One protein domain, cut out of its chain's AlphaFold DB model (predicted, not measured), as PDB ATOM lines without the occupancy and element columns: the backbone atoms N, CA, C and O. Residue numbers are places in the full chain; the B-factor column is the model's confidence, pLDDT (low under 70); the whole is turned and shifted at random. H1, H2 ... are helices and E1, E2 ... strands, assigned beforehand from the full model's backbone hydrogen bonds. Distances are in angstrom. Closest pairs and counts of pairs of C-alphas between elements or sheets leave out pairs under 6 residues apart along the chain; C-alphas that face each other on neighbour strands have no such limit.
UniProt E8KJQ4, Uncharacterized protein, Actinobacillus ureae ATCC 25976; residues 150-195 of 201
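This is residues 150 to 195 of the 201 residues of an uncharacterized protein of Actinobacillus ureae ATCC 25976 (UniProt E8KJQ4). A narrow, strongly twisted sheet of three antiparallel strands has one short helix, H1, over one face; no named helix covers the other face. E1 runs along the middle of the sheet between E2 and E3, and the long axis ends in residues 150 to 153 on one side and the turn of the hairpin E1 and E2 on the other. The printed part has 46 residues, with one named helix and three named strands in the order E1, E2, H1, E3 along the chain, and the sheet's order is E2, E1, E3. The class is mixed, helices and strands. The whole is compact, with a radius of gyration of the C-alphas of 10.5 A, and spans 38 by 17 by 10 A.

The inner strand of the sheet is E1, residues 154 to 160. On one side of it is the edge strand E2, residues 167 to 172, antiparallel at 149 degrees between their directions. N 156 and O 170, 2.8 A apart, and N 168 and O 158, 2.9 A apart, are within hydrogen-bond range. On the other side of E1 is the edge strand E3, residues 187 to 194, antiparallel at 158 degrees. There N 155 and O 193 are 2.8 A apart, and N 159 and O 188 are also 2.8 A apart. E3 bends by 59 degrees at residue 190. H1, residues 175 to 180, is on the sheet at a height over the sheet of 7.8 A. It lies over E2 and runs across the strands, at 67 degrees to E2 on the local plane. The closest C-alphas of E2 and H1 are those of Ala 172 and Ala 178, 5.3 A apart; those of E1 and H1 are Phe 156 and Ala 178, 6.8 A apart. H1 and E3 are near each other. E2, H1 and E3 form a split strand-helix-strand unit, two strands running the same way with a helix between them along the chain and E1 between them in the sheet; its crossover is right-handed. In H1 every O i to N i+4 pair is within hydrogen-bond range.

E1 begins at C-alpha 154 (184.754, 118.542, 128.855) and is 19.3 A long from first to last C-alpha. E2 is 16.0 A long. H1 begins at C-alpha 175 (192.191, 114.562, 131.802). E3, the longest strand with 8 residues, is 20.1 A long and ends at C-alpha 194 (180.272, 116.665, 128.846).

The two C-alphas farthest apart are those of Gly 150 and Glu 163, at 38.5 A. The printed part has no cut. The link from E2 to H1 is tight, and those from E1 to E2 and from H1 to E3 are short. The mean pLDDT of the printed part is 82.5; residues 150 to 153 and residue 195 are under 70.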
ATOM      1  N   GLY A 150     184.024 115.175 117.639       45.62
ATOM      2  CA  GLY A 150     183.707 114.323 118.788       45.62
ATOM      3  C   GLY A 150     184.682 114.428 119.970       45.62
ATOM      4  O   GLY A 150     184.360 113.937 121.051       45.62
ATOM      5  N   LEU A 151     185.827 115.114 119.834       52.66
ATOM      6  CA  LEU A 151     186.678 115.533 120.962       52.66
ATOM      7  C   LEU A 151     186.107 116.805 121.595       52.66
ATOM      8  O   LEU A 151     186.756 117.850 121.672       52.66
ATOM      9  N   LEU A 152     184.850 116.728 122.012       62.94
ATOM     10  CA  LEU A 152     184.192 117.825 122.697       62.94
ATOM     11  C   LEU A 152     184.932 118.099 123.990       62.94
ATOM     12  O   LEU A 152     185.169 117.193 124.788       62.94
ATOM     13  N   ALA A 153     185.308 119.356 124.183       66.19
ATOM     14  CA  ALA A 153     185.922 119.773 125.419       66.19
ATOM     15  C   ALA A 153     184.953 119.525 126.588       66.19
ATOM     16  O   ALA A 153     183.743 119.733 126.483       66.19
ATOM     17  N   MET A 154     185.487 118.999 127.682       82.50
ATOM     18  CA  MET A 154     184.754 118.542 128.855       82.50
ATOM     19  C   MET A 154     185.133 119.388 130.064       82.50
ATOM     20  O   MET A 154     186.218 119.974 130.125       82.50
ATOM     21  N   LEU A 155     184.237 119.436 131.044       88.75
ATOM     22  CA  LEU A 155     184.491 120.055 132.336       88.75
ATOM     23  C   LEU A 155     184.956 118.983 133.320       88.75
ATOM     24  O   LEU A 155     184.227 118.038 133.626       88.75
ATOM     25  N   PHE A 156     186.165 119.147 133.836       89.19
ATOM     26  CA  PHE A 156     186.762 118.298 134.858       89.19
ATOM     27  C   PHE A 156     186.694 119.019 136.200       89.19
ATOM     28  O   PHE A 156     187.190 120.139 136.322       89.19
ATOM     29  N   LYS A 157     186.068 118.400 137.203       91.38
ATOM     30  CA  LYS A 157     185.962 118.959 138.553       91.38
ATOM     31  C   LYS A 157     186.955 118.281 139.484       91.38
ATOM     32  O   LYS A 157     186.925 117.062 139.660       91.38
ATOM     33  N   PHE A 158     187.784 119.096 140.115       91.69
ATOM     34  CA  PHE A 158     188.813 118.691 141.055       91.69
ATOM     35  C   PHE A 158     188.527 119.242 142.445       91.69
ATOM     36  O   PHE A 158     187.936 120.314 142.593       91.69
ATOM     37  N   ILE A 159     188.977 118.517 143.461       90.94
ATOM     38  CA  ILE A 159     189.014 118.972 144.846       90.94
ATOM     39  C   ILE A 159     190.453 118.917 145.353       90.94
ATOM     40  O   ILE A 159     191.134 117.908 145.176       90.94
ATOM     41  N   THR A 160     190.943 119.997 145.958       88.19
ATOM     42  CA  THR A 160     192.265 119.988 146.598       88.19
ATOM     43  C   THR A 160     192.197 119.247 147.929       88.19
ATOM     44  O   THR A 160     191.298 119.483 148.742       88.19
ATOM     45  N   LEU A 161     193.151 118.344 148.154       80.31
ATOM     46  CA  LEU A 161     193.351 117.698 149.445       80.31
ATOM     47  C   LEU A 161     194.261 118.581 150.308       80.31
ATOM     48  O   LEU A 161     195.344 118.967 149.877       80.31
ATOM     49  N   GLY A 162     193.801 118.931 151.506       76.06
ATOM     50  CA  GLY A 162     194.517 119.792 152.447       76.06
ATOM     51  C   GLY A 162     193.558 120.528 153.381       76.06
ATOM     52  O   GLY A 162     192.345 120.309 153.331       76.06
ATOM     53  N   GLU A 163     194.099 121.423 154.209       71.25
ATOM     54  CA  GLU A 163     193.325 122.235 155.166       71.25
ATOM     55  C   GLU A 163     192.273 123.113 154.473       71.25
ATOM     56  O   GLU A 163     191.183 123.337 154.998       71.25
ATOM     57  N   LYS A 164     192.565 123.560 153.246       77.00
ATOM     58  CA  LYS A 164     191.643 124.329 152.404       77.00
ATOM     59  C   LYS A 164     191.164 123.469 151.237       77.00
ATOM     60  O   LYS A 164     191.855 123.311 150.228       77.00
ATOM     61  N   ARG A 165     189.956 122.920 151.375       81.56
ATOM     62  CA  ARG A 165     189.265 122.176 150.312       81.56
ATOM     63  C   ARG A 165     188.674 123.149 149.296       81.56
ATOM     64  O   ARG A 165     187.614 123.723 149.525       81.56
ATOM     65  N   LEU A 166     189.345 123.311 148.164       87.25
ATOM     66  CA  LEU A 166     188.880 124.123 147.043       87.25
ATOM     67  C   LEU A 166     188.326 123.219 145.948       87.25
ATOM     68  O   LEU A 166     188.915 122.185 145.633       87.25
ATOM     69  N   LYS A 167     187.199 123.620 145.352       90.19
ATOM     70  CA  LYS A 167     186.619 122.960 144.177       90.19
ATOM     71  C   LYS A 167     187.008 123.746 142.931       90.19
ATOM     72  O   LYS A 167     186.620 124.901 142.789       90.19
ATOM     73  N   ILE A 168     187.753 123.116 142.031       89.81
ATOM     74  CA  ILE A 168     188.267 123.731 140.804       89.81
ATOM     75  C   ILE A 168     187.608 123.038 139.618       89.81
ATOM     76  O   ILE A 168     187.554 121.812 139.573       89.81
ATOM     77  N   THR A 169     187.101 123.804 138.655       90.12
ATOM     78  CA  THR A 169     186.557 123.250 137.408       90.12
ATOM     79  C   THR A 169     187.438 123.686 136.247       90.12
ATOM     80  O   THR A 169     187.682 124.875 136.077       90.12
ATOM     81  N   VAL A 170     187.915 122.729 135.456       90.44
ATOM     82  CA  VAL A 170     188.831 122.964 134.334       90.44
ATOM     83  C   VAL A 170     188.188 122.486 133.042       90.44
ATOM     84  O   VAL A 170     187.683 121.367 132.966       90.44
ATOM     85  N   HIS A 171     188.236 123.327 132.013       89.50
ATOM     86  CA  HIS A 171     187.804 122.974 130.667       89.50
ATOM     87  C   HIS A 171     188.987 122.420 129.856       89.50
ATOM     88  O   HIS A 171     190.001 123.105 129.659       89.50
ATOM     89  N   ALA A 172     188.882 121.171 129.407       86.88
ATOM     90  CA  ALA A 172     189.951 120.474 128.690       86.88
ATOM     91  C   ALA A 172     189.399 119.383 127.765       86.88
ATOM     92  O   ALA A 172     188.270 118.926 127.936       86.88
ATOM     93  N   ARG A 173     190.190 118.933 126.787       82.81
ATOM     94  CA  ARG A 173     189.789 117.842 125.878       82.81
ATOM     95  C   ARG A 173     190.046 116.459 126.471       82.81
ATOM     96  O   ARG A 173     189.372 115.497 126.113       82.81
ATOM     97  N   ASN A 174     190.994 116.353 127.394       83.31
ATOM     98  CA  ASN A 174     191.322 115.124 128.107       83.31
ATOM     99  C   ASN A 174     191.751 115.435 129.552       83.31
ATOM    100  O   ASN A 174     191.994 116.588 129.910       83.31
ATOM    101  N   GLU A 175     191.818 114.402 130.393       85.06
ATOM    102  CA  GLU A 175     192.191 114.562 131.802       85.06
ATOM    103  C   GLU A 175     193.636 115.048 131.965       85.06
ATOM    104  O   GLU A 175     193.906 115.881 132.826       85.06
ATOM    105  N   GLN A 176     194.559 114.583 131.120       87.56
ATOM    106  CA  GLN A 176     195.969 114.965 131.199       87.56
ATOM    107  C   GLN A 176     196.166 116.469 130.964       87.56
ATOM    108  O   GLN A 176     196.872 117.135 131.710       87.56
ATOM    109  N   GLU A 177     195.488 117.028 129.966       87.62
ATOM    110  CA  GLU A 177     195.445 118.459 129.680       87.62
ATOM    111  C   GLU A 177     194.819 119.223 130.853       87.62
ATOM    112  O   GLU A 177     195.309 120.289 131.222       87.62
ATOM    113  N   ALA A 178     193.771 118.676 131.480       89.56
ATOM    114  CA  ALA A 178     193.179 119.277 132.672       89.56
ATOM    115  C   ALA A 178     194.169 119.309 133.849       89.56
ATOM    116  O   ALA A 178     194.254 120.320 134.541       89.56
ATOM    117  N   ARG A 179     194.946 118.236 134.048       89.69
ATOM    118  CA  ARG A 179     195.979 118.143 135.089       89.69
ATOM    119  C   ARG A 179     197.151 119.075 134.828       89.69
ATOM    120  O   ARG A 179     197.584 119.743 135.753       89.69
ATOM    121  N   ASN A 180     197.598 119.197 133.582       89.69
ATOM    122  CA  ASN A 180     198.668 120.126 133.214       89.69
ATOM    123  C   ASN A 180     198.279 121.596 133.456       89.69
ATOM    124  O   ASN A 180     199.150 122.430 133.682       89.69
ATOM    125  N   LYS A 181     196.980 121.927 133.410       89.12
ATOM    126  CA  LYS A 181     196.465 123.265 133.755       89.12
ATOM    127  C   LYS A 181     196.370 123.506 135.264       89.12
ATOM    128  O   LYS A 181     196.217 124.651 135.681       89.12
ATOM    129  N   LEU A 182     196.419 122.458 136.086       85.31
ATOM    130  CA  LEU A 182     196.434 122.592 137.537       85.31
ATOM    131  C   LEU A 182     197.868 122.813 138.013       85.31
ATOM    132  O   LEU A 182     198.764 122.031 137.724       85.31
ATOM    133  N   ILE A 183     198.062 123.858 138.814       80.00
ATOM    134  CA  ILE A 183     199.348 124.144 139.468       80.00
ATOM    135  C   ILE A 183     199.540 123.240 140.707       80.00
ATOM    136  O   ILE A 183     200.655 123.031 141.174       80.00
ATOM    137  N   CYS A 184     198.454 122.669 141.243       70.25
ATOM    138  CA  CYS A 184     198.465 121.893 142.483       70.25
ATOM    139  C   CYS A 184     198.546 120.378 142.243       70.25
ATOM    140  O   CYS A 184     197.632 119.789 141.665       70.25
ATOM    141  N   SER A 185     199.565 119.733 142.817       70.19
ATOM    142  CA  SER A 185     199.791 118.282 142.719       70.19
ATOM    143  C   SER A 185     198.778 117.433 143.503       70.19
ATOM    144  O   SER A 185     198.490 116.303 143.120       70.19
ATOM    145  N   HIS A 186     198.194 117.970 144.580       81.75
ATOM    146  CA  HIS A 186     197.316 117.234 145.510       81.75
ATOM    147  C   HIS A 186     195.817 117.354 145.175       81.75
ATOM    148  O   HIS A 186     194.962 117.333 146.064       81.75
ATOM    149  N   ALA A 187     195.475 117.544 143.900       85.75
ATOM    150  CA  ALA A 187     194.095 117.689 143.448       85.75
ATOM    151  C   ALA A 187     193.512 116.346 142.969       85.75
ATOM    152  O   ALA A 187     194.046 115.698 142.065       85.75
ATOM    153  N   VAL A 188     192.378 115.947 143.547       89.94
ATOM    154  CA  VAL A 188     191.650 114.724 143.186       89.94
ATOM    155  C   VAL A 188     190.513 115.058 142.235       89.94
ATOM    156  O   VAL A 188     189.701 115.942 142.509       89.94
ATOM    157  N   LEU A 189     190.440 114.338 141.117       90.44
ATOM    158  CA  LEU A 189     189.317 114.414 140.190       90.44
ATOM    159  C   LEU A 189     188.110 113.695 140.802       90.44
ATOM    160  O   LEU A 189     188.227 112.537 141.191       90.44
ATOM    161  N   PHE A 190     186.953 114.356 140.847       88.81
ATOM    162  CA  PHE A 190     185.722 113.746 141.368       88.81
ATOM    163  C   PHE A 190     184.550 113.766 140.380       88.81
ATOM    164  O   PHE A 190     183.559 113.079 140.608       88.81
ATOM    165  N   ALA A 191     184.629 114.538 139.289       88.12
ATOM    166  CA  ALA A 191     183.616 114.491 138.236       88.12
ATOM    167  C   ALA A 191     184.168 114.902 136.867       88.12
ATOM    168  O   ALA A 191     185.043 115.764 136.758       88.12
ATOM    169  N   ARG A 192     183.577 114.328 135.816       87.25
ATOM    170  CA  ARG A 192     183.804 114.663 134.407       87.25
ATOM    171  C   ARG A 192     182.449 114.897 133.745       87.25
ATOM    172  O   ARG A 192     181.582 114.032 133.817       87.25
ATOM    173  N   ILE A 193     182.257 116.068 133.144       85.69
ATOM    174  CA  ILE A 193     180.973 116.504 132.585       85.69
ATOM    175  C   ILE A 193     181.162 116.871 131.116       85.69
ATOM    176  O   ILE A 193     182.032 117.670 130.767       85.69
ATOM    177  N   ASN A 194     180.319 116.305 130.258       78.62
ATOM    178  CA  ASN A 194     180.272 116.665 128.846       78.62
ATOM    179  C   ASN A 194     179.573 118.020 128.692       78.62
ATOM    180  O   ASN A 194     178.498 118.232 129.244       78.62
ATOM    181  N   THR A 195     180.161 118.936 127.924       68.25
ATOM    182  CA  THR A 195     179.600 120.282 127.695       68.25
ATOM    183  C   THR A 195     178.381 120.289 126.767       68.25
ATOM    184  O   THR A 195     177.698 121.305 126.663       68.25
TER     185      THR A 195